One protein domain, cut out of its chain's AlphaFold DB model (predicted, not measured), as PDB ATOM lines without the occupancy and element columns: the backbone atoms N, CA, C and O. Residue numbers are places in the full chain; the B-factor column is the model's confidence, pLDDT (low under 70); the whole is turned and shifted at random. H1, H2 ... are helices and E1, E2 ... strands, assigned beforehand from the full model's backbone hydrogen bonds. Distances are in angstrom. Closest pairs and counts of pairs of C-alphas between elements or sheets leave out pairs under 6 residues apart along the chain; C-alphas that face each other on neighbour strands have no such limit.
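Overview. This is residues 110 to 296 of the 402 residues of an uncharacterized protein of Ktedonobacteraceae bacterium (UniProt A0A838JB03). A strongly twisted, branched sheet of six strands makes the core of an elongated domain, and two long helices pack on different parts of it, H2 mainly on E8, E5 and E3, and H5 along E2. The small hairpin of E6 and E7 and the loop of residues 141 to 158 extend toward one end of the long axis, while the last residues of H2, with H3 and H4, lie toward the other end. The printed part has 187 residues, with five named helices and eight named strands in the order E1 E2 E3 H1 E4 H2 E5 E6 E7 E8 H3 H4 H5. The neighbour strands are antiparallel, and the class is mixed, helices and strands. The whole is compact, with a radius of gyration of the C-alphas of 18.4 A, and spans 61 by 34 by 32 A.

Arrangement. Begin with E3, residues 159 to 169, which bends by 55 degrees at residue 166 and has three neighbours. On one side of it lie E2, residues 134 to 140, beside 159 to 165, and E1, residues 110 to 114, beside 167 to 169; on the other side lies E4, residues 181 to 186, beside 161 to 168. E2 and E3 form a hairpin at 152 degrees, with N 135 and O 164 2.8 A apart. Between E3 and E4, at 156 degrees, look at N 165 and O 183, 3.1 A. Between E1 and E3 look at N 113 and O 168, 3.1 A. On the other side of E1 is E5, residues 226 to 230, with N 112 and O 226 2.9 A apart. On the other side of E5 from E1 lies its antiparallel neighbour, the edge strand E8, residues 249 to 251, with N 229 and O 250 3.0 A apart, within hydrogen-bond range. E6, residues 234 to 236, and E7, residues 244 to 246, form a separate antiparallel hairpin, with N 236 and O 244 at 2.9 A; E7 runs on into E8 at 24 degrees across a break of 2 residues. H2, residues 189 to 213, is on the branched sheet; its closest C-alphas to E8 are those of Ala 196 and Ala 251, 4.8 A apart. H5, residues 279 to 295, is on the sheet at a height of 7.5 A, over E2 and only just over E3, on which 3 of its C-alphas fall. It runs along the strands, at 12 degrees to E2 on the local plane, and the closest C-alphas of E2 and H5 are those of Ala 135 and Ser 287, 4.3 A. H2 and H5 are apart. H1, residues 170 to 174, only grazes the sheet with residues 170 to 172. H3, residues 259 to 265, only grazes it with residue 265, and only just, with 5 pairs of C-alphas within 10 A; it is close to but not clearly touching H2, with the C-alphas of Tyr 207 and Leu 262 closest at 7.3 A. H4, residues 268 to 276, is not on the sheet and is close to but not clearly touching H5, with the C-alphas of Met 274 and Val 280 closest at 6.3 A. Every O i to N i+4 pair is within hydrogen-bond range in H1, H3, H4 and H5, and 17 of 21 are in H2.

Along the chain. Find C-alpha 159 at (-33.170, -15.783, -0.227); from there E3 runs 30.5 A. H2 begins at C-alpha 189, (-36.910, -26.978, -8.044), and covers 37.9 A. E2 is 19.2 A long and E4 16.5 A. H5 covers 23.9 A and ends at C-alpha 295, (-27.524, -21.038, 6.273).

Size, cuts and confidence. The two C-alphas farthest apart, those of Gly 153 and Gln 214, are 61.3 A from each other. The printed part has no cut. The links E1 to E2, E2 to E3 and H2 to E5 are long, with 19, 18 and 12 residues. The mean pLDDT of the printed part is 93.4, and no printed residue is under 70.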
ATOM      1  N   CYS A 110     -31.399 -41.747 -15.645       96.88
ATOM      2  CA  CYS A 110     -30.220 -41.597 -14.806       96.88
ATOM      3  C   CYS A 110     -30.620 -42.073 -13.412       96.88
ATOM      4  O   CYS A 110     -31.419 -41.409 -12.739       96.88
ATOM      5  N   SER A 111     -30.149 -43.257 -13.018       98.06
ATOM      6  CA  SER A 111     -30.583 -43.894 -11.778       98.06
ATOM      7  C   SER A 111     -29.610 -43.577 -10.655       98.06
ATOM      8  O   SER A 111     -28.468 -44.026 -10.656       98.06
ATOM      9  N   LEU A 112     -30.056 -42.794  -9.677       97.94
ATOM     10  CA  LEU A 112     -29.208 -42.329  -8.585       97.94
ATOM     11  C   LEU A 112     -29.368 -43.198  -7.348       97.94
ATOM     12  O   LEU A 112     -30.490 -43.456  -6.930       97.94
ATOM     13  N   PHE A 113     -28.279 -43.547  -6.677       93.12
ATOM     14  CA  PHE A 113     -28.360 -43.930  -5.267       93.12
ATOM     15  C   PHE A 113     -27.641 -42.899  -4.409       93.12
ATOM     16  O   PHE A 113     -26.511 -42.487  -4.677       93.12
ATOM     17  N   ILE A 114     -28.366 -42.425  -3.402       96.56
ATOM     18  CA  ILE A 114     -28.005 -41.258  -2.602       96.56
ATOM     19  C   ILE A 114     -27.282 -41.755  -1.355       96.56
ATOM     20  O   ILE A 114     -27.815 -42.597  -0.635       96.56
ATOM     21  N   ALA A 115     -26.100 -41.214  -1.068       96.75
ATOM     22  CA  ALA A 115     -25.378 -41.503   0.168       96.75
ATOM     23  C   ALA A 115     -26.061 -40.788   1.346       96.75
ATOM     24  O   ALA A 115     -25.685 -39.686   1.732       96.75
ATOM     25  N   SER A 116     -27.135 -41.386   1.864       97.56
ATOM     26  CA  SER A 116     -27.950 -40.825   2.941       97.56
ATOM     27  C   SER A 116     -28.683 -41.923   3.709       97.56
ATOM     28  O   SER A 116     -29.158 -42.890   3.115       97.56
ATOM     29  N   TYR A 117     -28.849 -41.752   5.020       97.12
ATOM     30  CA  TYR A 117     -29.678 -42.625   5.861       97.12
ATOM     31  C   TYR A 117     -31.183 -42.454   5.612       97.12
ATOM     32  O   TYR A 117     -31.975 -43.300   6.022       97.12
ATOM     33  N   GLY A 118     -31.592 -41.366   4.959       96.50
ATOM     34  CA  GLY A 118     -32.996 -41.055   4.707       96.50
ATOM     35  C   GLY A 118     -33.191 -39.671   4.102       96.50
ATOM     36  O   GLY A 118     -32.288 -39.108   3.482       96.50
ATOM     37  N   ILE A 119     -34.370 -39.098   4.318       95.50
ATOM     38  CA  ILE A 119     -34.676 -37.704   3.989       95.50
ATOM     39  C   ILE A 119     -35.477 -37.131   5.148       95.50
ATOM     40  O   ILE A 119     -36.517 -37.673   5.514       95.50
ATOM     41  N   ASN A 120     -35.005 -36.031   5.724       93.75
ATOM     42  CA  ASN A 120     -35.779 -35.292   6.713       93.75
ATOM     43  C   ASN A 120     -36.905 -34.500   6.030       93.75
ATOM     44  O   ASN A 120     -36.736 -33.965   4.934       93.75
ATOM     45  N   SER A 121     -38.036 -34.323   6.704       91.94
ATOM     46  CA  SER A 121     -39.033 -33.340   6.276       91.94
ATOM     47  C   SER A 121     -38.444 -31.926   6.315       91.94
ATOM     48  O   SER A 121     -37.555 -31.629   7.110       91.94
ATOM     49  N   LYS A 122     -38.985 -30.985   5.530       90.31
ATOM     50  CA  LYS A 122     -38.522 -29.583   5.572       90.31
ATOM     51  C   LYS A 122     -38.567 -28.954   6.960       90.31
ATOM     52  O   LYS A 122     -37.798 -28.043   7.254       90.31
ATOM     53  N   TYR A 123     -39.521 -29.388   7.781       90.00
ATOM     54  CA  TYR A 123     -39.658 -28.903   9.146       90.00
ATOM     55  C   TYR A 123     -38.469 -29.354   9.999       90.00
ATOM     56  O   TYR A 123     -37.819 -28.518  10.622       90.00
ATOM     57  N   GLU A 124     -38.138 -30.645   9.958       92.62
ATOM     58  CA  GLU A 124     -36.955 -31.206  10.623       92.62
ATOM     59  C   GLU A 124     -35.665 -30.625  10.047       92.62
ATOM     60  O   GLU A 124     -34.720 -30.356  10.780       92.62
ATOM     61  N   MET A 125     -35.663 -30.330   8.745       92.38
ATOM     62  CA  MET A 125     -34.543 -29.721   8.048       92.38
ATOM     63  C   MET A 125     -34.227 -28.279   8.484       92.38
ATOM     64  O   MET A 125     -33.285 -27.691   7.955       92.38
ATOM     65  N   LYS A 126     -34.972 -27.684   9.419       88.81
ATOM     66  CA  LYS A 126     -34.567 -26.427  10.070       88.81
ATOM     67  C   LYS A 126     -33.439 -26.634  11.079       88.81
ATOM     68  O   LYS A 126     -32.677 -25.705  11.323       88.81
ATOM     69  N   ASP A 127     -33.338 -27.831  11.651       93.00
ATOM     70  CA  ASP A 127     -32.266 -28.209  12.562       93.00
ATOM     71  C   ASP A 127     -31.099 -28.788  11.754       93.00
ATOM     72  O   ASP A 127     -31.143 -29.919  11.265       93.00
ATOM     73  N   THR A 128     -30.042 -27.991  11.592       93.81
ATOM     74  CA  THR A 128     -28.860 -28.375  10.810       93.81
ATOM     75  C   THR A 128     -28.088 -29.541  11.425       93.81
ATOM     76  O   THR A 128     -27.318 -30.167  10.710       93.81
ATOM     77  N   LYS A 129     -28.309 -29.891  12.701       93.94
ATOM     78  CA  LYS A 129     -27.617 -31.005  13.375       93.94
ATOM     79  C   LYS A 129     -28.271 -32.364  13.128       93.94
ATOM     80  O   LYS A 129     -27.672 -33.391  13.424       93.94
ATOM     81  N   LYS A 130     -29.496 -32.389  12.593       92.50
ATOM     82  CA  LYS A 130     -30.289 -33.614  12.385       92.50
ATOM     83  C   LYS A 130     -30.255 -34.139  10.951       92.50
ATOM     84  O   LYS A 130     -31.148 -34.887  10.555       92.50
ATOM     85  N   ARG A 131     -29.257 -33.736  10.160       94.75
ATOM     86  CA  ARG A 131     -29.131 -34.196   8.772       94.75
ATOM     87  C   ARG A 131     -28.823 -35.680   8.712       94.75
ATOM     88  O   ARG A 131     -28.192 -36.241   9.599       94.75
ATOM     89  N   CYS A 132     -29.245 -36.284   7.612       96.12
ATOM     90  CA  CYS A 132     -29.058 -37.700   7.335       96.12
ATOM     91  C   CYS A 132     -28.179 -37.982   6.107       96.12
ATOM     92  O   CYS A 132     -28.101 -39.139   5.719       96.12
ATOM     93  N   GLY A 133     -27.534 -36.974   5.503       96.44
ATOM     94  CA  GLY A 133     -26.767 -37.109   4.247       96.44
ATOM     95  C   GLY A 133     -27.156 -36.105   3.153       96.44
ATOM     96  O   GLY A 133     -26.484 -35.991   2.130       96.44
ATOM     97  N   ILE A 134     -28.226 -35.332   3.373       97.75
ATOM     98  CA  ILE A 134     -28.701 -34.284   2.459       97.75
ATOM     99  C   ILE A 134     -28.562 -32.925   3.141       97.75
ATOM    100  O   ILE A 134     -29.193 -32.663   4.165       97.75
ATOM    101  N   ALA A 135     -27.746 -32.050   2.556       97.44
ATOM    102  CA  ALA A 135     -27.598 -30.671   2.988       97.44
ATOM    103  C   ALA A 135     -28.754 -29.813   2.471       97.44
ATOM    104  O   ALA A 135     -29.147 -29.904   1.306       97.44
ATOM    105  N   TYR A 136     -29.284 -28.952   3.336       96.38
ATOM    106  CA  TYR A 136     -30.417 -28.084   3.031       96.38
ATOM    107  C   TYR A 136     -30.305 -26.770   3.803       96.38
ATOM    108  O   TYR A 136     -29.904 -26.755   4.967       96.38
ATOM    109  N   GLY A 137     -30.708 -25.665   3.187       94.88
ATOM    110  CA  GLY A 137     -30.768 -24.377   3.863       94.88
ATOM    111  C   GLY A 137     -31.273 -23.264   2.958       94.88
ATOM    112  O   GLY A 137     -31.578 -23.476   1.785       94.88
ATOM    113  N   TRP A 138     -31.363 -22.064   3.522       93.12
ATOM    114  CA  TRP A 138     -31.772 -20.862   2.801       93.12
ATOM    115  C   TRP A 138     -30.584 -19.919   2.674       93.12
ATOM    116  O   TRP A 138     -30.244 -19.232   3.639       93.12
ATOM    117  N   GLU A 139     -30.001 -19.850   1.482       92.25
ATOM    118  CA  GLU A 139     -28.881 -18.957   1.197       92.25
ATOM    119  C   GLU A 139     -29.375 -17.575   0.757       92.25
ATOM    120  O   GLU A 139     -30.426 -17.433   0.120       92.25
ATOM    121  N   THR A 140     -28.603 -16.545   1.090       91.56
ATOM    122  CA  THR A 140     -28.804 -15.199   0.551       91.56
ATOM    123  C   THR A 140     -28.314 -15.158  -0.891       91.56
ATOM    124  O   THR A 140     -27.184 -15.545  -1.184       91.56
ATOM    125  N   VAL A 141     -29.161 -14.678  -1.799       89.94
ATOM    126  CA  VAL A 141     -28.826 -14.561  -3.219       89.94
ATOM    127  C   VAL A 141     -27.875 -13.386  -3.412       89.94
ATOM    128  O   VAL A 141     -28.174 -12.266  -2.994       89.94
ATOM    129  N   ARG A 142     -26.753 -13.645  -4.081       88.19
ATOM    130  CA  ARG A 142     -25.776 -12.633  -4.482       88.19
ATOM    131  C   ARG A 142     -25.701 -12.537  -6.005       88.19
ATOM    132  O   ARG A 142     -25.970 -13.526  -6.690       88.19
ATOM    133  N   ASP A 143     -25.409 -11.351  -6.522       84.88
ATOM    134  CA  ASP A 143     -25.163 -11.130  -7.948       84.88
ATOM    135  C   ASP A 143     -23.734 -11.543  -8.352       84.88
ATOM    136  O   ASP A 143     -23.003 -12.154  -7.568       84.88
ATOM    137  N   ARG A 144     -23.347 -11.262  -9.605       76.75
ATOM    138  CA  ARG A 144     -22.018 -11.614 -10.141       76.75
ATOM    139  C   ARG A 144     -20.876 -10.884  -9.439       76.75
ATOM    140  O   ARG A 144     -19.785 -11.436  -9.367       76.75
ATOM    141  N   ASP A 145     -21.149  -9.697  -8.910       82.44
ATOM    142  CA  ASP A 145     -20.179  -8.858  -8.210       82.44
ATOM    143  C   ASP A 145     -20.152  -9.170  -6.699       82.44
ATOM    144  O   ASP A 145     -19.407  -8.561  -5.934       82.44
ATOM    145  N   GLY A 146     -20.958 -10.142  -6.250       83.56
ATOM    146  CA  GLY A 146     -21.047 -10.580  -4.858       83.56
ATOM    147  C   GLY A 146     -22.000  -9.750  -3.990       83.56
ATOM    148  O   GLY A 146     -22.143 -10.047  -2.794       83.56
ATOM    149  N   ASN A 147     -22.691  -8.761  -4.563       89.56
ATOM    150  CA  ASN A 147     -23.631  -7.915  -3.837       89.56
ATOM    151  C   ASN A 147     -24.922  -8.672  -3.533       89.56
ATOM    152  O   ASN A 147     -25.387  -9.507  -4.307       89.56
ATOM    153  N   ILE A 148     -25.531  -8.367  -2.388       91.06
ATOM    154  CA  ILE A 148     -26.787  -8.990  -1.970       91.06
ATOM    155  C   ILE A 148     -27.931  -8.491  -2.855       91.06
ATOM    156  O   ILE A 148     -28.232  -7.299  -2.897       91.06
ATOM    157  N   VAL A 149     -28.631  -9.425  -3.498       90.19
ATOM    158  CA  VAL A 149     -29.828  -9.123  -4.284       90.19
ATOM    159  C   VAL A 149     -30.993  -8.878  -3.328       90.19
ATOM    160  O   VAL A 149     -31.298  -9.724  -2.487       90.19
ATOM    161  N   LYS A 150     -31.676  -7.740  -3.457       91.31
ATOM    162  CA  LYS A 150     -32.888  -7.422  -2.683       91.31
ATOM    163  C   LYS A 150     -34.152  -7.949  -3.365       91.31
ATOM    164  O   LYS A 150     -34.187  -8.168  -4.577       91.31
ATOM    165  N   LYS A 151     -35.213  -8.180  -2.589       87.44
ATOM    166  CA  LYS A 151     -36.544  -8.479  -3.141       87.44
ATOM    167  C   LYS A 151     -37.099  -7.240  -3.851       87.44
ATOM    168  O   LYS A 151     -36.927  -6.117  -3.391       87.44
ATOM    169  N   LYS A 152     -37.810  -7.436  -4.965       83.50
ATOM    170  CA  LYS A 152     -38.425  -6.327  -5.711       83.50
ATOM    171  C   LYS A 152     -39.404  -5.568  -4.805       83.50
ATOM    172  O   LYS A 152     -40.359  -6.163  -4.316       83.50
ATOM    173  N   GLY A 153     -39.157  -4.274  -4.593       84.88
ATOM    174  CA  GLY A 153     -39.997  -3.409  -3.754       84.88
ATOM    175  C   GLY A 153     -39.828  -3.596  -2.240       84.88
ATOM    176  O   GLY A 153     -40.717  -3.204  -1.493       84.88
ATOM    177  N   SER A 154     -38.732  -4.207  -1.774       87.88
ATOM    178  CA  SER A 154     -38.443  -4.395  -0.347       87.88
ATOM    179  C   SER A 154     -36.940  -4.272  -0.068       87.88
ATOM    180  O   SER A 154     -36.114  -4.602  -0.917       87.88
ATOM    181  N   ASP A 155     -36.582  -3.832   1.139       88.75
ATOM    182  CA  ASP A 155     -35.193  -3.818   1.613       88.75
ATOM    183  C   ASP A 155     -34.684  -5.189   2.076       88.75
ATOM    184  O   ASP A 155     -33.494  -5.354   2.348       88.75
ATOM    185  N   GLU A 156     -35.559  -6.194   2.130       89.94
ATOM    186  CA  GLU A 156     -35.184  -7.551   2.504       89.94
ATOM    187  C   GLU A 156     -34.299  -8.218   1.446       89.94
ATOM    188  O   GLU A 156     -34.592  -8.213   0.244       89.94
ATOM    189  N   SER A 157     -33.253  -8.900   1.912       91.69
ATOM    190  CA  SER A 157     -32.419  -9.749   1.067       91.69
ATOM    191  C   SER A 157     -33.244 -10.879   0.445       91.69
ATOM    192  O   SER A 157     -34.000 -11.592   1.115       91.69
ATOM    193  N   LYS A 158     -33.077 -11.078  -0.862       90.94
ATOM    194  CA  LYS A 158     -33.612 -12.234  -1.571       90.94
ATOM    195  C   LYS A 158     -32.895 -13.475  -1.047       90.94
ATOM    196  O   LYS A 158     -31.670 -13.533  -1.005       90.94
ATOM    197  N   ARG A 159     -33.675 -14.480  -0.660       91.88
ATOM    198  CA  ARG A 159     -33.170 -15.783  -0.227       91.88
ATOM    199  C   ARG A 159     -33.685 -16.860  -1.159       91.88
ATOM    200  O   ARG A 159     -34.799 -16.744  -1.674       91.88
ATOM    201  N   GLN A 160     -32.896 -17.903  -1.344       92.56
ATOM    202  CA  GLN A 160     -33.317 -19.089  -2.072       92.56
ATOM    203  C   GLN A 160     -32.978 -20.346  -1.290       92.56
ATOM    204  O   GLN A 160     -31.987 -20.408  -0.567       92.56
ATOM    205  N   CYS A 161     -33.830 -21.351  -1.435       93.88
ATOM    206  CA  CYS A 161     -33.547 -22.668  -0.907       93.88
ATOM    207  C   CYS A 161     -32.386 -23.290  -1.691       93.88
ATOM    208  O   CYS A 161     -32.358 -23.186  -2.917       93.88
ATOM    209  N   ARG A 162     -31.461 -23.954  -1.004       95.44
ATOM    210  CA  ARG A 162     -30.384 -24.745  -1.601       95.44
ATOM    211  C   ARG A 162     -30.392 -26.137  -1.002       95.44
ATOM    212  O   ARG A 162     -30.538 -26.293   0.207       95.44
ATOM    213  N   LEU A 163     -30.250 -27.129  -1.868       96.38
ATOM    214  CA  LEU A 163     -30.229 -28.540  -1.520       96.38
ATOM    215  C   LEU A 163     -29.024 -29.192  -2.191       96.38
ATOM    216  O   LEU A 163     -28.804 -28.995  -3.386       96.38
ATOM    217  N   GLN A 164     -28.234 -29.941  -1.427       97.44
ATOM    218  CA  GLN A 164     -27.057 -30.645  -1.928       97.44
ATOM    219  C   GLN A 164     -26.973 -32.046  -1.337       97.44
ATOM    220  O   GLN A 164     -27.322 -32.258  -0.180       97.44
ATOM    221  N   PHE A 165     -26.496 -33.002  -2.120       97.88
ATOM    222  CA  PHE A 165     -26.261 -34.367  -1.656       97.88
ATOM    223  C   PHE A 165     -25.163 -35.026  -2.481       97.88
ATOM    224  O   PHE A 165     -24.814 -34.547  -3.563       97.88
ATOM    225  N   ARG A 166     -24.622 -36.127  -1.962       97.44
ATOM    226  CA  ARG A 166     -23.713 -37.005  -2.696       97.44
ATOM    227  C   ARG A 166     -24.512 -38.175  -3.252       97.44
ATOM    228  O   ARG A 166     -25.294 -38.793  -2.527       97.44
ATOM    229  N   ALA A 167     -24.347 -38.458  -4.534       97.44
ATOM    230  CA  ALA A 167     -25.000 -39.584  -5.184       97.44
ATOM    231  C   ALA A 167     -24.062 -40.246  -6.179       97.44
ATOM    232  O   ALA A 167     -23.196 -39.602  -6.758       97.44
ATOM    233  N   PHE A 168     -24.280 -41.525  -6.407       97.38
ATOM    234  CA  PHE A 168     -23.647 -42.263  -7.486       97.38
ATOM    235  C   PHE A 168     -24.670 -42.489  -8.594       97.38
ATOM    236  O   PHE A 168     -25.879 -42.437  -8.352       97.38
ATOM    237  N   ILE A 169     -24.175 -42.785  -9.792       97.56
ATOM    238  CA  ILE A 169     -25.006 -43.122 -10.945       97.56
ATOM    239  C   ILE A 169     -24.891 -44.624 -11.174       97.56
ATOM    240  O   ILE A 169     -23.800 -45.145 -11.399       97.56
ATOM    241  N   HIS A 170     -26.017 -45.322 -11.098       97.00
ATOM    242  CA  HIS A 170     -26.078 -46.776 -11.137       97.00
ATOM    243  C   HIS A 170     -25.504 -47.350 -12.421       97.00
ATOM    244  O   HIS A 170     -24.706 -48.282 -12.373       97.00
ATOM    245  N   GLU A 171     -25.833 -46.736 -13.551       95.50
ATOM    246  CA  GLU A 171     -25.331 -47.131 -14.855       95.50
ATOM    247  C   GLU A 171     -23.798 -47.016 -14.926       95.50
ATOM    248  O   GLU A 171     -23.155 -47.850 -15.554       95.50
ATOM    249  N   LEU A 172     -23.189 -46.047 -14.232       96.00
ATOM    250  CA  LEU A 172     -21.733 -45.881 -14.194       96.00
ATOM    251  C   LEU A 172     -21.057 -46.880 -13.254       96.00
ATOM    252  O   LEU A 172     -20.038 -47.468 -13.613       96.00
ATOM    253  N   VAL A 173     -21.659 -47.136 -12.091       95.00
ATOM    254  CA  VAL A 173     -21.155 -48.127 -11.128       95.00
ATOM    255  C   VAL A 173     -21.153 -49.531 -11.727       95.00
ATOM    256  O   VAL A 173     -20.185 -50.267 -11.553       95.00
ATOM    257  N   LEU A 174     -22.191 -49.889 -12.493       93.56
ATOM    258  CA  LEU A 174     -22.244 -51.163 -13.217       93.56
ATOM    259  C   LEU A 174     -21.136 -51.307 -14.268       93.56
ATOM    260  O   LEU A 174     -20.759 -52.428 -14.594       93.56
ATOM    261  N   ASN A 175     -20.600 -50.190 -14.767       94.38
ATOM    262  CA  ASN A 175     -19.478 -50.165 -15.700       94.38
ATOM    263  C   ASN A 175     -18.141 -49.800 -15.016       94.38
ATOM    264  O   ASN A 175     -17.178 -49.444 -15.686       94.38
ATOM    265  N   GLY A 176     -18.060 -49.921 -13.685       92.69
ATOM    266  CA  GLY A 176     -16.808 -49.838 -12.927       92.69
ATOM    267  C   GLY A 176     -16.421 -48.449 -12.415       92.69
ATOM    268  O   GLY A 176     -15.405 -48.336 -11.731       92.69
ATOM    269  N   PHE A 177     -17.211 -47.403 -12.671       93.88
ATOM    270  CA  PHE A 177     -16.956 -46.075 -12.110       93.88
ATOM    271  C   PHE A 177     -17.657 -45.922 -10.760       93.88
ATOM    272  O   PHE A 177     -18.873 -45.756 -10.688       93.88
ATOM    273  N   THR A 178     -16.885 -45.992  -9.679       93.19
ATOM    274  CA  THR A 178     -17.388 -46.126  -8.303       93.19
ATOM    275  C   THR A 178     -17.237 -44.858  -7.461       93.19
ATOM    276  O   THR A 178     -17.279 -44.933  -6.235       93.19
ATOM    277  N   GLU A 179     -17.083 -43.691  -8.089       92.50
ATOM    278  CA  GLU A 179     -16.986 -42.401  -7.396       92.50
ATOM    279  C   GLU A 179     -18.353 -41.710  -7.275       92.50
ATOM    280  O   GLU A 179     -19.234 -41.857  -8.129       92.50
ATOM    281  N   TRP A 180     -18.547 -40.941  -6.198       94.75
ATOM    282  CA  TRP A 180     -19.763 -40.152  -5.999       94.75
ATOM    283  C   TRP A 180     -19.661 -38.780  -6.670       94.75
ATOM    284  O   TRP A 180     -18.605 -38.156  -6.735       94.75
ATOM    285  N   PHE A 181     -20.812 -38.259  -7.076       96.12
ATOM    286  CA  PHE A 181     -20.998 -36.911  -7.589       96.12
ATOM    287  C   PHE A 181     -21.648 -36.036  -6.523       96.12
ATOM    288  O   PHE A 181     -22.617 -36.437  -5.869       96.12
ATOM    289  N   GLN A 182     -21.167 -34.800  -6.379       95.56
ATOM    290  CA  GLN A 182     -21.944 -33.790  -5.670       95.56
ATOM    291  C   GLN A 182     -23.064 -33.296  -6.585       95.56
ATOM    292  O   GLN A 182     -22.807 -32.763  -7.668       95.56
ATOM    293  N   VAL A 183     -24.298 -33.412  -6.108       96.62
ATOM    294  CA  VAL A 183     -25.497 -32.906  -6.771       96.62
ATOM    295  C   VAL A 183     -25.964 -31.651  -6.043       96.62
ATOM    296  O   VAL A 183     -25.980 -31.609  -4.813       96.62
ATOM    297  N   SER A 184     -26.324 -30.603  -6.785       95.00
ATOM    298  CA  SER A 184     -26.754 -29.326  -6.207       95.00
ATOM    299  C   SER A 184     -27.977 -28.776  -6.926       95.00
ATOM    300  O   SER A 184     -27.955 -28.561  -8.133       95.00
ATOM    301  N   PHE A 185     -29.001 -28.438  -6.151       95.62
ATOM    302  CA  PHE A 185     -30.223 -27.786  -6.605       95.62
ATOM    303  C   PHE A 185     -30.460 -26.501  -5.816       95.62
ATOM    304  O   PHE A 185     -30.056 -26.376  -4.659       95.62
ATOM    305  N   SER A 186     -31.122 -25.530  -6.438       92.88
ATOM    306  CA  SER A 186     -31.460 -24.263  -5.788       92.88
ATOM    307  C   SER A 186     -32.784 -23.702  -6.293       92.88
ATOM    308  O   SER A 186     -33.256 -24.051  -7.376       92.88
ATOM    309  N   GLY A 187     -33.402 -22.841  -5.491       91.00
ATOM    310  CA  GLY A 187     -34.667 -22.200  -5.820       91.00
ATOM    311  C   GLY A 187     -35.851 -23.166  -5.791       91.00
ATOM    312  O   GLY A 187     -35.909 -24.088  -4.976       91.00
ATOM    313  N   ILE A 188     -36.822 -22.925  -6.672       89.81
ATOM    314  CA  ILE A 188     -38.132 -23.590  -6.645       89.81
ATOM    315  C   ILE A 188     -38.069 -25.099  -6.924       89.81
ATOM    316  O   ILE A 188     -38.895 -25.842  -6.411       89.81
ATOM    317  N   ILE A 189     -37.055 -25.564  -7.662       93.56
ATOM    318  CA  ILE A 189     -36.910 -26.978  -8.044       93.56
ATOM    319  C   ILE A 189     -36.510 -27.882  -6.871       93.56
ATOM    320  O   ILE A 189     -36.649 -29.097  -6.949       93.56
ATOM    321  N   THR A 190     -36.011 -27.305  -5.772       95.00
ATOM    322  CA  THR A 190     -35.613 -28.069  -4.574       95.00
ATOM    323  C   THR A 190     -36.771 -28.891  -4.002       95.00
ATOM    324  O   THR A 190     -36.559 -29.973  -3.461       95.00
ATOM    325  N   GLU A 191     -37.995 -28.412  -4.194       94.12
ATOM    326  CA  GLU A 191     -39.237 -29.080  -3.815       94.12
ATOM    327  C   GLU A 191     -39.527 -30.328  -4.639       94.12
ATOM    328  O   GLU A 191     -39.846 -31.391  -4.100       94.12
ATOM    329  N   ASP A 192     -39.378 -30.201  -5.955       96.88
ATOM    330  CA  ASP A 192     -39.540 -31.312  -6.882       96.88
ATOM    331  C   ASP A 192     -38.474 -32.386  -6.622       96.88
ATOM    332  O   ASP A 192     -38.787 -33.571  -6.622       96.88
ATOM    333  N   VAL A 193     -37.242 -31.977  -6.295       97.12
ATOM    334  CA  VAL A 193     -36.163 -32.899  -5.912       97.12
ATOM    335  C   VAL A 193     -36.531 -33.669  -4.652       97.12
ATOM    336  O   VAL A 193     -36.509 -34.891  -4.676       97.12
ATOM    337  N   LEU A 194     -36.910 -32.995  -3.560       96.81
ATOM    338  CA  LEU A 194     -37.314 -33.683  -2.325       96.81
ATOM    339  C   LEU A 194     -38.484 -34.644  -2.566       96.81
ATOM    340  O   LEU A 194     -38.500 -35.740  -2.013       96.81
ATOM    341  N   THR A 195     -39.437 -34.254  -3.414       97.19
ATOM    342  CA  THR A 195     -40.557 -35.113  -3.817       97.19
ATOM    343  C   THR A 195     -40.067 -36.352  -4.562       97.19
ATOM    344  O   THR A 195     -40.460 -37.458  -4.210       97.19
ATOM    345  N   ALA A 196     -39.168 -36.191  -5.537       97.88
ATOM    346  CA  ALA A 196     -38.582 -37.307  -6.268       97.88
ATOM    347  C   ALA A 196     -37.800 -38.243  -5.336       97.88
ATOM    348  O   ALA A 196     -38.028 -39.447  -5.357       97.88
ATOM    349  N   LEU A 197     -36.929 -37.704  -4.476       97.75
ATOM    350  CA  LEU A 197     -36.131 -38.508  -3.549       97.75
ATOM    351  C   LEU A 197     -37.018 -39.270  -2.539       97.75
ATOM    352  O   LEU A 197     -36.681 -40.389  -2.161       97.75
ATOM    353  N   ASN A 198     -38.164 -38.710  -2.130       97.25
ATOM    354  CA  ASN A 198     -39.108 -39.379  -1.226       97.25
ATOM    355  C   ASN A 198     -39.715 -40.666  -1.808       97.25
ATOM    356  O   ASN A 198     -40.077 -41.551  -1.032       97.25
ATOM    357  N   GLU A 199     -39.779 -40.831  -3.135       98.00
ATOM    358  CA  GLU A 199     -40.244 -42.087  -3.750       98.00
ATOM    359  C   GLU A 199     -39.373 -43.292  -3.359       98.00
ATOM    360  O   GLU A 199     -39.842 -44.432  -3.387       98.00
ATOM    361  N   GLN A 200     -38.139 -43.056  -2.909       97.56
ATOM    362  CA  GLN A 200     -37.267 -44.100  -2.387       97.56
ATOM    363  C   GLN A 200     -37.873 -44.829  -1.177       97.56
ATOM    364  O   GLN A 200     -37.704 -46.042  -1.052       97.56
ATOM    365  N   PHE A 201     -38.629 -44.134  -0.315       97.75
ATOM    366  CA  PHE A 201     -39.308 -44.781   0.813       97.75
ATOM    367  C   PHE A 201     -40.300 -45.838   0.336       97.75
ATOM    368  O   PHE A 201     -40.334 -46.928   0.891       97.75
ATOM    369  N   ARG A 202     -41.031 -45.580  -0.756       97.75
ATOM    370  CA  ARG A 202     -41.973 -46.553  -1.324       97.75
ATOM    371  C   ARG A 202     -41.265 -47.822  -1.799       97.75
ATOM    372  O   ARG A 202     -41.770 -48.921  -1.576       97.75
ATOM    373  N   VAL A 203     -40.093 -47.683  -2.424       97.75
ATOM    374  CA  VAL A 203     -39.261 -48.819  -2.859       97.75
ATOM    375  C   VAL A 203     -38.789 -49.633  -1.653       97.75
ATOM    376  O   VAL A 203     -38.984 -50.851  -1.605       97.75
ATOM    377  N   VAL A 204     -38.211 -48.952  -0.662       96.50
ATOM    378  CA  VAL A 204     -37.645 -49.570   0.543       96.50
ATOM    379  C   VAL A 204     -38.729 -50.228   1.397       96.50
ATOM    380  O   VAL A 204     -38.534 -51.352   1.850       96.50
ATOM    381  N   ASP A 205     -39.891 -49.599   1.573       97.12
ATOM    382  CA  ASP A 205     -41.006 -50.143   2.355       97.12
ATOM    383  C   ASP A 205     -41.592 -51.404   1.724       97.12
ATOM    384  O   ASP A 205     -41.858 -52.385   2.429       97.12
ATOM    385  N   ILE A 206     -41.753 -51.418   0.395       96.06
ATOM    386  CA  ILE A 206     -42.222 -52.607  -0.320       96.06
ATOM    387  C   ILE A 206     -41.210 -53.745  -0.170       96.06
ATOM    388  O   ILE A 206     -41.596 -54.848   0.224       96.06
ATOM    389  N   TYR A 207     -39.919 -53.492  -0.406       96.88
ATOM    390  CA  TYR A 207     -38.888 -54.514  -0.207       96.88
ATOM    391  C   TYR A 207     -38.851 -55.019   1.240       96.88
ATOM    392  O   TYR A 207     -38.866 -56.226   1.472       96.88
ATOM    393  N   ASN A 208     -38.859 -54.113   2.218       95.38
ATOM    394  CA  ASN A 208     -38.775 -54.455   3.635       95.38
ATOM    395  C   ASN A 208     -39.992 -55.245   4.116       95.38
ATOM    396  O   ASN A 208     -39.850 -56.111   4.978       95.38
ATOM    397  N   SER A 209     -41.172 -54.999   3.547       91.38
ATOM    398  CA  SER A 209     -42.368 -55.800   3.820       91.38
ATOM    399  C   SER A 209     -42.188 -57.247   3.351       91.38
ATOM    400  O   SER A 209     -42.452 -58.173   4.119       91.38
ATOM    401  N   TYR A 210     -41.661 -57.455   2.138       90.56
ATOM    402  CA  TYR A 210     -41.335 -58.793   1.634       90.56
ATOM    403  C   TYR A 210     -40.215 -59.467   2.431       90.56
ATOM    404  O   TYR A 210     -40.330 -60.648   2.761       90.56
ATOM    405  N   ALA A 211     -39.154 -58.726   2.759       92.69
ATOM    406  CA  ALA A 211     -38.012 -59.240   3.502       92.69
ATOM    407  C   ALA A 211     -38.436 -59.742   4.889       92.69
ATOM    408  O   ALA A 211     -38.157 -60.886   5.236       92.69
ATOM    409  N   ARG A 212     -39.208 -58.945   5.642       92.56
ATOM    410  CA  ARG A 212     -39.722 -59.339   6.966       92.56
ATOM    411  C   ARG A 212     -40.610 -60.579   6.905       92.56
ATOM    412  O   ARG A 212     -40.473 -61.449   7.757       92.56
ATOM    413  N   ALA A 213     -41.478 -60.689   5.896       89.19
ATOM    414  CA  ALA A 213     -42.337 -61.864   5.718       89.19
ATOM    415  C   ALA A 213     -41.545 -63.163   5.470       89.19
ATOM    416  O   ALA A 213     -42.051 -64.250   5.731       89.19
ATOM    417  N   GLN A 214     -40.304 -63.048   4.987       92.31
ATOM    418  CA  GLN A 214     -39.406 -64.168   4.698       92.31
ATOM    419  C   GLN A 214     -38.272 -64.318   5.726       92.31
ATOM    420  O   GLN A 214     -37.397 -65.160   5.542       92.31
ATOM    421  N   GLY A 215     -38.251 -63.508   6.791       90.88
ATOM    422  CA  GLY A 215     -37.158 -63.508   7.770       90.88
ATOM    423  C   GLY A 215     -35.811 -63.028   7.208       90.88
ATOM    424  O   GLY A 215     -34.764 -63.403   7.727       90.88
ATOM    425  N   LEU A 216     -35.828 -62.229   6.138       90.44
ATOM    426  CA  LEU A 216     -34.644 -61.637   5.515       90.44
ATOM    427  C   LEU A 216     -34.328 -60.256   6.104       90.44
ATOM    428  O   LEU A 216     -35.192 -59.576   6.666       90.44
ATOM    429  N   ASN A 217     -33.084 -59.817   5.912       90.12
ATOM    430  CA  ASN A 217     -32.636 -58.486   6.312       90.12
ATOM    431  C   ASN A 217     -33.350 -57.386   5.513       90.12
ATOM    432  O   ASN A 217     -33.569 -57.504   4.307       90.12
ATOM    433  N   THR A 218     -33.667 -56.287   6.191       93.75
ATOM    434  CA  THR A 218     -34.218 -55.083   5.565       93.75
ATOM    435  C   THR A 218     -33.142 -54.306   4.811       93.75
ATOM    436  O   THR A 218     -31.987 -54.269   5.232       93.75
ATOM    437  N   ALA A 219     -33.531 -53.632   3.734       94.19
ATOM    438  CA  ALA A 219     -32.673 -52.709   3.011       94.19
ATOM    439  C   ALA A 219     -32.617 -51.331   3.703       94.19
ATOM    440  O   ALA A 219     -33.642 -50.860   4.215       94.19
ATOM    441  N   PRO A 220     -31.448 -50.662   3.687       95.94
ATOM    442  CA  PRO A 220     -31.329 -49.260   4.071       95.94
ATOM    443  C   PRO A 220     -31.883 -48.333   2.974       95.94
ATOM    444  O   PRO A 220     -32.136 -48.765   1.848       95.94
ATOM    445  N   PHE A 221     -32.007 -47.036   3.278       95.94
ATOM    446  CA  PHE A 221     -32.482 -46.020   2.325       95.94
ATOM    447  C   PHE A 221     -31.678 -46.005   1.013       95.94
ATOM    448  O   PHE A 221     -32.246 -45.928  -0.070       95.94
ATOM    449  N   TYR A 222     -30.358 -46.158   1.105       96.00
ATOM    450  CA  TYR A 222     -29.435 -46.208  -0.031       96.00
ATOM    451  C   TYR A 222     -29.343 -47.595  -0.700       96.00
ATOM    452  O   TYR A 222     -28.443 -47.826  -1.495       96.00
ATOM    453  N   GLY A 223     -30.227 -48.547  -0.380       96.31
ATOM    454  CA  GLY A 223     -30.150 -49.926  -0.886       96.31
ATOM    455  C   GLY A 223     -30.603 -50.124  -2.341       96.31
ATOM    456  O   GLY A 223     -30.327 -51.174  -2.927       96.31
ATOM    457  N   PHE A 224     -31.283 -49.133  -2.923       97.44
ATOM    458  CA  PHE A 224     -31.795 -49.167  -4.295       97.44
ATOM    459  C   PHE A 224     -31.422 -47.892  -5.048       97.44
ATOM    460  O   PHE A 224     -31.360 -46.816  -4.454       97.44
ATOM    461  N   SER A 225     -31.222 -48.004  -6.357       97.56
ATOM    462  CA  SER A 225     -31.149 -46.845  -7.243       97.56
ATOM    463  C   SER A 225     -32.544 -46.288  -7.547       97.56
ATOM    464  O   SER A 225     -33.536 -47.015  -7.606       97.56
ATOM    465  N   LEU A 226     -32.603 -44.976  -7.747       97.94
ATOM    466  CA  LEU A 226     -33.799 -44.204  -8.027       97.94
ATOM    467  C   LEU A 226     -33.692 -43.627  -9.446       97.94
ATOM    468  O   LEU A 226     -32.921 -42.686  -9.652       97.94
ATOM    469  N   PRO A 227     -34.428 -44.164 -10.433       97.88
ATOM    470  CA  PRO A 227     -34.407 -43.648 -11.798       97.88
ATOM    471  C   PRO A 227     -35.052 -42.263 -11.854       97.88
ATOM    472  O   PRO A 227     -36.183 -42.092 -11.400       97.88
ATOM    473  N   ILE A 228     -34.364 -41.267 -12.414       98.12
ATOM    474  CA  ILE A 228     -34.868 -39.890 -12.522       98.12
ATOM    475  C   ILE A 228     -34.847 -39.421 -13.977       98.12
ATOM    476  O   ILE A 228     -33.855 -39.590 -14.692       98.12
ATOM    477  N   LEU A 229     -35.944 -38.778 -14.384       97.56
ATOM    478  CA  LEU A 229     -36.095 -38.088 -15.665       97.56
ATOM    479  C   LEU A 229     -36.586 -36.652 -15.479       97.56
ATOM    480  O   LEU A 229     -37.202 -36.332 -14.456       97.56
ATOM    481  N   PRO A 230     -36.375 -35.782 -16.481       97.06
ATOM    482  CA  PRO A 230     -37.090 -34.520 -16.569       97.06
ATOM    483  C   PRO A 230     -38.601 -34.743 -16.675       97.06
ATOM    484  O   PRO A 230     -39.079 -35.479 -17.535       97.06
ATOM    485  N   GLY A 231     -39.357 -34.091 -15.800       95.50
ATOM    486  CA  GLY A 231     -40.811 -34.056 -15.838       95.50
ATOM    487  C   GLY A 231     -41.360 -33.046 -16.843       95.50
ATOM    488  O   GLY A 231     -40.626 -32.369 -17.568       95.50
ATOM    489  N   ALA A 232     -42.687 -32.912 -16.849       94.62
ATOM    490  CA  ALA A 232     -43.378 -31.926 -17.670       94.62
ATOM    491  C   ALA A 232     -42.920 -30.494 -17.344       94.62
ATOM    492  O   ALA A 232     -42.719 -30.145 -16.176       94.62
ATOM    493  N   VAL A 233     -42.799 -29.666 -18.385       94.12
ATOM    494  CA  VAL A 233     -42.372 -28.270 -18.249       94.12
ATOM    495  C   VAL A 233     -43.312 -27.497 -17.321       94.12
ATOM    496  O   VAL A 233     -44.535 -27.540 -17.461       94.12
ATOM    497  N   LYS A 234     -42.733 -26.763 -16.369       93.69
ATOM    498  CA  LYS A 234     -43.446 -25.824 -15.495       93.69
ATOM    499  C   LYS A 234     -42.948 -24.414 -15.782       93.69
ATOM    500  O   LYS A 234     -41.747 -24.179 -15.839       93.69
ATOM    501  N   MET A 235     -43.863 -23.462 -15.936       92.19
ATOM    502  CA  MET A 235     -43.511 -22.053 -16.125       92.19
ATOM    503  C   MET A 235     -43.407 -21.360 -14.767       92.19
ATOM    504  O   MET A 235     -44.406 -21.256 -14.054       92.19
ATOM    505  N   VAL A 236     -42.217 -20.872 -14.415       87.25
ATOM    506  CA  VAL A 236     -41.941 -20.224 -13.124       87.25
ATOM    507  C   VAL A 236     -41.474 -18.790 -13.314       87.25
ATOM    508  O   VAL A 236     -40.695 -18.478 -14.207       87.25
ATOM    509  N   GLY A 237     -41.971 -17.895 -12.471       83.56
ATOM    510  CA  GLY A 237     -41.703 -16.466 -12.564       83.56
ATOM    511  C   GLY A 237     -42.716 -15.670 -11.745       83.56
ATOM    512  O   GLY A 237     -43.647 -16.256 -11.183       83.56
ATOM    513  N   PRO A 238     -42.538 -14.346 -11.641       78.44
ATOM    514  CA  PRO A 238     -43.517 -13.471 -11.007       78.44
ATOM    515  C   PRO A 238     -44.886 -13.565 -11.700       78.44
ATOM    516  O   PRO A 238     -44.982 -13.884 -12.885       78.44
ATOM    517  N   LYS A 239     -45.961 -13.280 -10.952       75.56
ATOM    518  CA  LYS A 239     -47.343 -13.347 -11.458       75.56
ATOM    519  C   LYS A 239     -47.567 -12.424 -12.663       75.56
ATOM    520  O   LYS A 239     -48.214 -12.845 -13.617       75.56
ATOM    521  N   ASP A 240     -46.959 -11.238 -12.624       80.56
ATOM    522  CA  ASP A 240     -47.114 -10.164 -13.612       80.56
ATOM    523  C   ASP A 240     -45.802  -9.883 -14.374       80.56
ATOM    524  O   ASP A 240     -45.441  -8.733 -14.613       80.56
ATOM    525  N   GLY A 241     -45.030 -10.922 -14.707       78.88
ATOM    526  CA  GLY A 241     -43.800 -10.766 -15.486       78.88
ATOM    527  C   GLY A 241     -43.390 -12.032 -16.227       78.88
ATOM    528  O   GLY A 241     -44.137 -13.013 -16.272       78.88
ATOM    529  N   ASP A 242     -42.192 -11.998 -16.803       81.38
ATOM    530  CA  ASP A 242     -41.692 -13.089 -17.633       81.38
ATOM    531  C   ASP A 242     -41.543 -14.380 -16.830       81.38
ATOM    532  O   ASP A 242     -40.930 -14.429 -15.758       81.38
ATOM    533  N   LYS A 243     -42.113 -15.451 -17.381       88.19
ATOM    534  CA  LYS A 243     -41.976 -16.800 -16.844       88.19
ATOM    535  C   LYS A 243     -40.918 -17.542 -17.636       88.19
ATOM    536  O   LYS A 243     -40.888 -17.484 -18.859       88.19
ATOM    537  N   SER A 244     -40.079 -18.279 -16.929       87.88
ATOM    538  CA  SER A 244     -39.083 -19.164 -17.516       87.88
ATOM    539  C   SER A 244     -39.525 -20.620 -17.376       87.88
ATOM    540  O   SER A 244     -40.089 -20.978 -16.336       87.88
ATOM    541  N   PRO A 245     -39.293 -21.463 -18.391       92.00
ATOM    542  CA  PRO A 245     -39.546 -22.887 -18.272       92.00
ATOM    543  C   PRO A 245     -38.544 -23.515 -17.300       92.00
ATOM    544  O   PRO A 245     -37.361 -23.173 -17.289       92.00
ATOM    545  N   ILE A 246     -39.022 -24.451 -16.489       94.19
ATOM    546  CA  ILE A 246     -38.195 -25.400 -15.745       94.19
ATOM    547  C   ILE A 246     -38.689 -26.814 -16.008       94.19
ATOM    548  O   ILE A 246     -39.871 -27.034 -16.282       94.19
ATOM    549  N   TYR A 247     -37.781 -27.771 -15.873       96.00
ATOM    550  CA  TYR A 247     -38.063 -29.188 -16.038       96.00
ATOM    551  C   TYR A 247     -37.758 -29.862 -14.703       96.00
ATOM    552  O   TYR A 247     -36.589 -30.073 -14.392       96.00
ATOM    553  N   PRO A 248     -38.767 -30.116 -13.857       96.62
ATOM    554  CA  PRO A 248     -38.545 -30.673 -12.530       96.62
ATOM    555  C   PRO A 248     -38.029 -32.117 -12.626       96.62
ATOM    556  O   PRO A 248     -38.496 -32.851 -13.496       96.62
ATOM    557  N   PRO A 249     -37.111 -32.567 -11.757       97.69
ATOM    558  CA  PRO A 249     -36.756 -33.978 -11.682       97.69
ATOM    559  C   PRO A 249     -37.943 -34.788 -11.164       97.69
ATOM    560  O   PRO A 249     -38.588 -34.411 -10.187       97.69
ATOM    561  N   VAL A 250     -38.227 -35.910 -11.820       97.94
ATOM    562  CA  VAL A 250     -39.307 -36.826 -11.453       97.94
ATOM    563  C   VAL A 250     -38.754 -38.238 -11.381       97.94
ATOM    564  O   VAL A 250     -38.217 -38.757 -12.365       97.94
ATOM    565  N   ALA A 251     -38.913 -38.863 -10.217       98.25
ATOM    566  CA  ALA A 251     -38.580 -40.263 -10.034       98.25
ATOM    567  C   ALA A 251     -39.519 -41.152 -10.867       98.25
ATOM    568  O   ALA A 251     -40.736 -40.985 -10.846       98.25
ATOM    569  N   GLN A 252     -38.948 -42.107 -11.592       97.94
ATOM    570  CA  GLN A 252     -39.650 -43.037 -12.478       97.94
ATOM    571  C   GLN A 252     -39.930 -44.372 -11.776       97.94
ATOM    572  O   GLN A 252     -39.758 -45.444 -12.353       97.94
ATOM    573  N   VAL A 253     -40.339 -44.321 -10.505       97.44
ATOM    574  CA  VAL A 253     -40.703 -45.531  -9.757       97.44
ATOM    575  C   VAL A 253     -42.087 -45.999 -10.229       97.44
ATOM    576  O   VAL A 253     -43.057 -45.241 -10.121       97.44
ATOM    577  N   PRO A 254     -42.242 -47.239 -10.723       96.56
ATOM    578  CA  PRO A 254     -43.510 -47.712 -11.271       96.56
ATOM    579  C   PRO A 254     -44.602 -47.727 -10.201       96.56
ATOM    580  O   PRO A 254     -44.327 -47.962  -9.025       96.56
ATOM    581  N   GLN A 255     -45.862 -47.517 -10.589       94.81
ATOM    582  CA  GLN A 255     -46.988 -47.540  -9.642       94.81
ATOM    583  C   GLN A 255     -47.071 -48.880  -8.890       94.81
ATOM    584  O   GLN A 255     -47.288 -48.897  -7.680       94.81
ATOM    585  N   GLN A 256     -46.835 -49.990  -9.593       95.44
ATOM    586  CA  GLN A 256     -46.672 -51.316  -9.002       95.44
ATOM    587  C   GLN A 256     -45.189 -51.691  -8.987       95.44
ATOM    588  O   GLN A 256     -44.585 -51.895 -10.040       95.44
ATOM    589  N   ILE A 257     -44.604 -51.791  -7.794       95.62
ATOM    590  CA  ILE A 257     -43.208 -52.201  -7.619       95.62
ATOM    591  C   ILE A 257     -43.139 -53.727  -7.645       95.62
ATOM    592  O   ILE A 257     -43.648 -54.405  -6.752       95.62
ATOM    593  N   THR A 258     -42.524 -54.267  -8.693       94.12
ATOM    594  CA  THR A 258     -42.403 -55.708  -8.924       94.12
ATOM    595  C   THR A 258     -41.071 -56.253  -8.408       94.12
ATOM    596  O   THR A 258     -40.106 -55.521  -8.192       94.12
ATOM    597  N   ALA A 259     -40.971 -57.579  -8.282       91.19
ATOM    598  CA  ALA A 259     -39.701 -58.236  -7.972       91.19
ATOM    599  C   ALA A 259     -38.626 -58.008  -9.053       91.19
ATOM    600  O   ALA A 259     -37.441 -57.983  -8.732       91.19
ATOM    601  N   SER A 260     -39.021 -57.837 -10.324       93.00
ATOM    602  CA  SER A 260     -38.077 -57.514 -11.401       93.00
ATOM    603  C   SER A 260     -37.466 -56.131 -11.201       93.00
ATOM    604  O   SER A 260     -36.248 -56.023 -11.241       93.00
ATOM    605  N   TYR A 261     -38.286 -55.127 -10.873       95.44
ATOM    606  CA  TYR A 261     -37.817 -53.777 -10.556       95.44
ATOM    607  C   TYR A 261     -36.850 -53.782  -9.364       95.44
ATOM    608  O   TYR A 261     -35.766 -53.213  -9.436       95.44
ATOM    609  N   LEU A 262     -37.205 -54.470  -8.273       95.12
ATOM    610  CA  LEU A 262     -36.350 -54.546  -7.081       95.12
ATOM    611  C   LEU A 262     -35.006 -55.227  -7.370       95.12
ATOM    612  O   LEU A 262     -33.990 -54.837  -6.804       95.12
ATOM    613  N   ARG A 263     -34.986 -56.240  -8.243       93.94
ATOM    614  CA  ARG A 263     -33.743 -56.902  -8.658       93.94
ATOM    615  C   ARG A 263     -32.892 -55.998  -9.542       93.94
ATOM    616  O   ARG A 263     -31.684 -55.970  -9.365       93.94
ATOM    617  N   GLU A 264     -33.521 -55.300 -10.481       94.25
ATOM    618  CA  GLU A 264     -32.848 -54.394 -11.409       94.25
ATOM    619  C   GLU A 264     -32.222 -53.207 -10.681       94.25
ATOM    620  O   GLU A 264     -31.071 -52.886 -10.931       94.25
ATOM    621  N   HIS A 265     -32.937 -52.597  -9.736       96.06
ATOM    622  CA  HIS A 265     -32.471 -51.400  -9.034       96.06
ATOM    623  C   HIS A 265     -31.747 -51.681  -7.714       96.06
ATOM    624  O   HIS A 265     -31.223 -50.750  -7.103       96.06
ATOM    625  N   GLY A 266     -31.728 -52.927  -7.239       94.56
ATOM    626  CA  GLY A 266     -31.069 -53.299  -5.992       94.56
ATOM    627  C   GLY A 266     -29.550 -53.268  -6.119       94.56
ATOM    628  O   GLY A 266     -28.981 -53.965  -6.951       94.56
ATOM    629  N   ILE A 267     -28.878 -52.528  -5.237       91.00
ATOM    630  CA  ILE A 267     -27.419 -52.347  -5.285       91.00
ATOM    631  C   ILE A 267     -26.700 -53.065  -4.140       91.00
ATOM    632  O   ILE A 267     -25.732 -52.552  -3.595       91.00
ATOM    633  N   GLN A 268     -27.163 -54.254  -3.742       84.06
ATOM    634  CA  GLN A 268     -26.746 -54.934  -2.502       84.06
ATOM    635  C   GLN A 268     -25.218 -55.014  -2.305       84.06
ATOM    636  O   GLN A 268     -24.729 -54.705  -1.219       84.06
ATOM    637  N   GLY A 269     -24.461 -55.368  -3.352       85.62
ATOM    638  CA  GLY A 269     -22.994 -55.413  -3.287       85.62
ATOM    639  C   GLY A 269     -22.368 -54.037  -3.040       85.62
ATOM    640  O   GLY A 269     -21.493 -53.891  -2.189       85.62
ATOM    641  N   PHE A 270     -22.869 -53.006  -3.721       90.56
ATOM    642  CA  PHE A 270     -22.372 -51.640  -3.571       90.56
ATOM    643  C   PHE A 270     -22.845 -50.976  -2.269       90.56
ATOM    644  O   PHE A 270     -22.098 -50.236  -1.642       90.56
ATOM    645  N   ALA A 271     -24.053 -51.285  -1.796       89.00
ATOM    646  CA  ALA A 271     -24.567 -50.805  -0.515       89.00
ATOM    647  C   ALA A 271     -23.702 -51.298   0.658       89.00
ATOM    648  O   ALA A 271     -23.454 -50.550   1.608       89.00
ATOM    649  N   LYS A 272     -23.193 -52.537   0.571       89.88
ATOM    650  CA  LYS A 272     -22.192 -53.038   1.516       89.88
ATOM    651  C   LYS A 272     -20.898 -52.229   1.428       89.88
ATOM    652  O   LYS A 272     -20.447 -51.743   2.457       89.88
ATOM    653  N   TYR A 273     -20.369 -52.003   0.225       91.19
ATOM    654  CA  TYR A 273     -19.186 -51.158   0.019       91.19
ATOM    655  C   TYR A 273     -19.348 -49.746   0.610       91.19
ATOM    656  O   TYR A 273     -18.452 -49.275   1.308       91.19
ATOM    657  N   MET A 274     -20.500 -49.096   0.411       92.19
ATOM    658  CA  MET A 274     -20.792 -47.774   0.982       92.19
ATOM    659  C   MET A 274     -20.790 -47.766   2.513       92.19
ATOM    660  O   MET A 274     -20.445 -46.754   3.119       92.19
ATOM    661  N   THR A 275     -21.190 -48.877   3.132       91.25
ATOM    662  CA  THR A 275     -21.209 -49.022   4.592       91.25
ATOM    663  C   THR A 275     -19.807 -49.323   5.119       91.25
ATOM    664  O   THR A 275     -19.335 -48.636   6.018       91.25
ATOM    665  N   ASP A 276     -19.122 -50.302   4.523       90.88
ATOM    666  CA  ASP A 276     -17.773 -50.724   4.919       90.88
ATOM    667  C   ASP A 276     -16.740 -49.600   4.727       90.88
ATOM    668  O   ASP A 276     -15.799 -49.490   5.506       90.88
ATOM    669  N   SER A 277     -16.935 -48.748   3.715       91.94
ATOM    670  CA  SER A 277     -16.062 -47.606   3.403       91.94
ATOM    671  C   SER A 277     -16.518 -46.298   4.060       91.94
ATOM    672  O   SER A 277     -16.077 -45.232   3.652       91.94
ATOM    673  N   ASN A 278     -17.445 -46.355   5.022       94.44
ATOM    674  CA  ASN A 278     -17.943 -45.205   5.791       94.44
ATOM    675  C   ASN A 278     -18.565 -44.043   4.974       94.44
ATOM    676  O   ASN A 278     -18.817 -42.964   5.506       94.44
ATOM    677  N   ILE A 279     -18.893 -44.261   3.695       94.88
ATOM    678  CA  ILE A 279     -19.349 -43.215   2.759       94.88
ATOM    679  C   ILE A 279     -20.636 -42.537   3.245       94.88
ATOM    680  O   ILE A 279     -20.825 -41.333   3.062       94.88
ATOM    681  N   VAL A 280     -21.552 -43.307   3.838       96.25
ATOM    682  CA  VAL A 280     -22.854 -42.787   4.291       96.25
ATOM    683  C   VAL A 280     -22.710 -41.924   5.546       96.25
ATOM    684  O   VAL A 280     -23.371 -40.888   5.642       96.25
ATOM    685  N   GLU A 281     -21.832 -42.301   6.479       97.31
ATOM    686  CA  GLU A 281     -21.577 -41.498   7.681       97.31
ATOM    687  C   GLU A 281     -20.814 -40.217   7.318       97.31
ATOM    688  O   GLU A 281     -21.228 -39.132   7.719       97.31
ATOM    689  N   GLU A 282     -19.806 -40.298   6.442       96.69
ATOM    690  CA  GLU A 282     -19.122 -39.111   5.915       96.69
ATOM    691  C   GLU A 282     -20.090 -38.157   5.203       96.69
ATOM    692  O   GLU A 282     -20.010 -36.937   5.356       96.69
ATOM    693  N   ALA A 283     -21.034 -38.690   4.419       96.94
ATOM    694  CA  ALA A 283     -22.052 -37.875   3.765       96.94
ATOM    695  C   ALA A 283     -22.987 -37.203   4.784       96.94
ATOM    696  O   ALA A 283     -23.384 -36.050   4.590       96.94
ATOM    697  N   LYS A 284     -23.326 -37.885   5.883       97.69
ATOM    698  CA  LYS A 284     -24.110 -37.316   6.984       97.69
ATOM    699  C   LYS A 284     -23.362 -36.169   7.659       97.69
ATOM    700  O   LYS A 284     -23.926 -35.077   7.737       97.69
ATOM    701  N   GLU A 285     -22.119 -36.372   8.079       97.44
ATOM    702  CA  GLU A 285     -21.288 -35.333   8.704       97.44
ATOM    703  C   GLU A 285     -21.102 -34.127   7.777       97.44
ATOM    704  O   GLU A 285     -21.416 -32.992   8.149       97.44
ATOM    705  N   TRP A 286     -20.730 -34.385   6.519       97.00
ATOM    706  CA  TRP A 286     -20.631 -33.359   5.481       97.00
ATOM    707  C   TRP A 286     -21.939 -32.581   5.323       97.00
ATOM    708  O   TRP A 286     -21.929 -31.358   5.204       97.00
ATOM    709  N   SER A 287     -23.089 -33.261   5.347       97.62
ATOM    710  CA  SER A 287     -24.376 -32.594   5.157       97.62
ATOM    711  C   SER A 287     -24.741 -31.645   6.303       97.62
ATOM    712  O   SER A 287     -25.403 -30.630   6.054       97.62
ATOM    713  N   ILE A 288     -24.296 -31.931   7.533       97.19
ATOM    714  CA  ILE A 288     -24.455 -31.056   8.707       97.19
ATOM    715  C   ILE A 288     -23.638 -29.782   8.500       97.19
ATOM    716  O   ILE A 288     -24.219 -28.693   8.461       97.19
ATOM    717  N   GLN A 289     -22.327 -29.931   8.286       96.31
ATOM    718  CA  GLN A 289     -21.407 -28.814   8.052       96.31
ATOM    719  C   GLN A 289     -21.893 -27.953   6.883       96.31
ATOM    720  O   GLN A 289     -22.107 -26.746   7.009       96.31
ATOM    721  N   ARG A 290     -22.205 -28.593   5.754       95.44
ATOM    722  CA  ARG A 290     -22.632 -27.887   4.551       95.44
ATOM    723  C   ARG A 290     -23.961 -27.153   4.728       95.44
ATOM    724  O   ARG A 290     -24.167 -26.094   4.141       95.44
ATOM    725  N   SER A 291     -24.875 -27.672   5.546       96.25
ATOM    726  CA  SER A 291     -26.133 -26.978   5.860       96.25
ATOM    727  C   SER A 291     -25.930 -25.731   6.719       96.25
ATOM    728  O   SER A 291     -26.669 -24.755   6.553       96.25
ATOM    729  N   GLN A 292     -24.954 -25.763   7.631       95.12
ATOM    730  CA  GLN A 292     -24.569 -24.606   8.439       95.12
ATOM    731  C   GLN A 292     -23.976 -23.517   7.542       95.12
ATOM    732  O   GLN A 292     -24.437 -22.379   7.601       95.12
ATOM    733  N   GLU A 293     -23.073 -23.882   6.628       92.31
ATOM    734  CA  GLU A 293     -22.494 -22.971   5.629       92.31
ATOM    735  C   GLU A 293     -23.568 -22.319   4.743       92.31
ATOM    736  O   GLU A 293     -23.618 -21.097   4.622       92.31
ATOM    737  N   ILE A 294     -24.486 -23.114   4.172       91.44
ATOM    738  CA  ILE A 294     -25.595 -22.602   3.341       91.44
ATOM    739  C   ILE A 294     -26.457 -21.600   4.122       91.44
ATOM    740  O   ILE A 294     -26.950 -20.622   3.558       91.44
ATOM    741  N   SER A 295     -26.668 -21.858   5.413       88.50
ATOM    742  CA  SER A 295     -27.524 -21.038   6.273       88.50
ATOM    743  C   SER A 295     -26.804 -19.827   6.874       88.50
ATOM    744  O   SER A 295     -27.460 -19.035   7.548       88.50
ATOM    745  N   GLY A 296     -25.492 -19.678   6.648       82.19
ATOM    746  CA  GLY A 296     -24.667 -18.644   7.280       82.19
ATOM    747  C   GLY A 296     -24.503 -18.833   8.794       82.19
ATOM    748  O   GLY A 296     -24.396 -17.853   9.516       82.19
TER     749      GLY A 296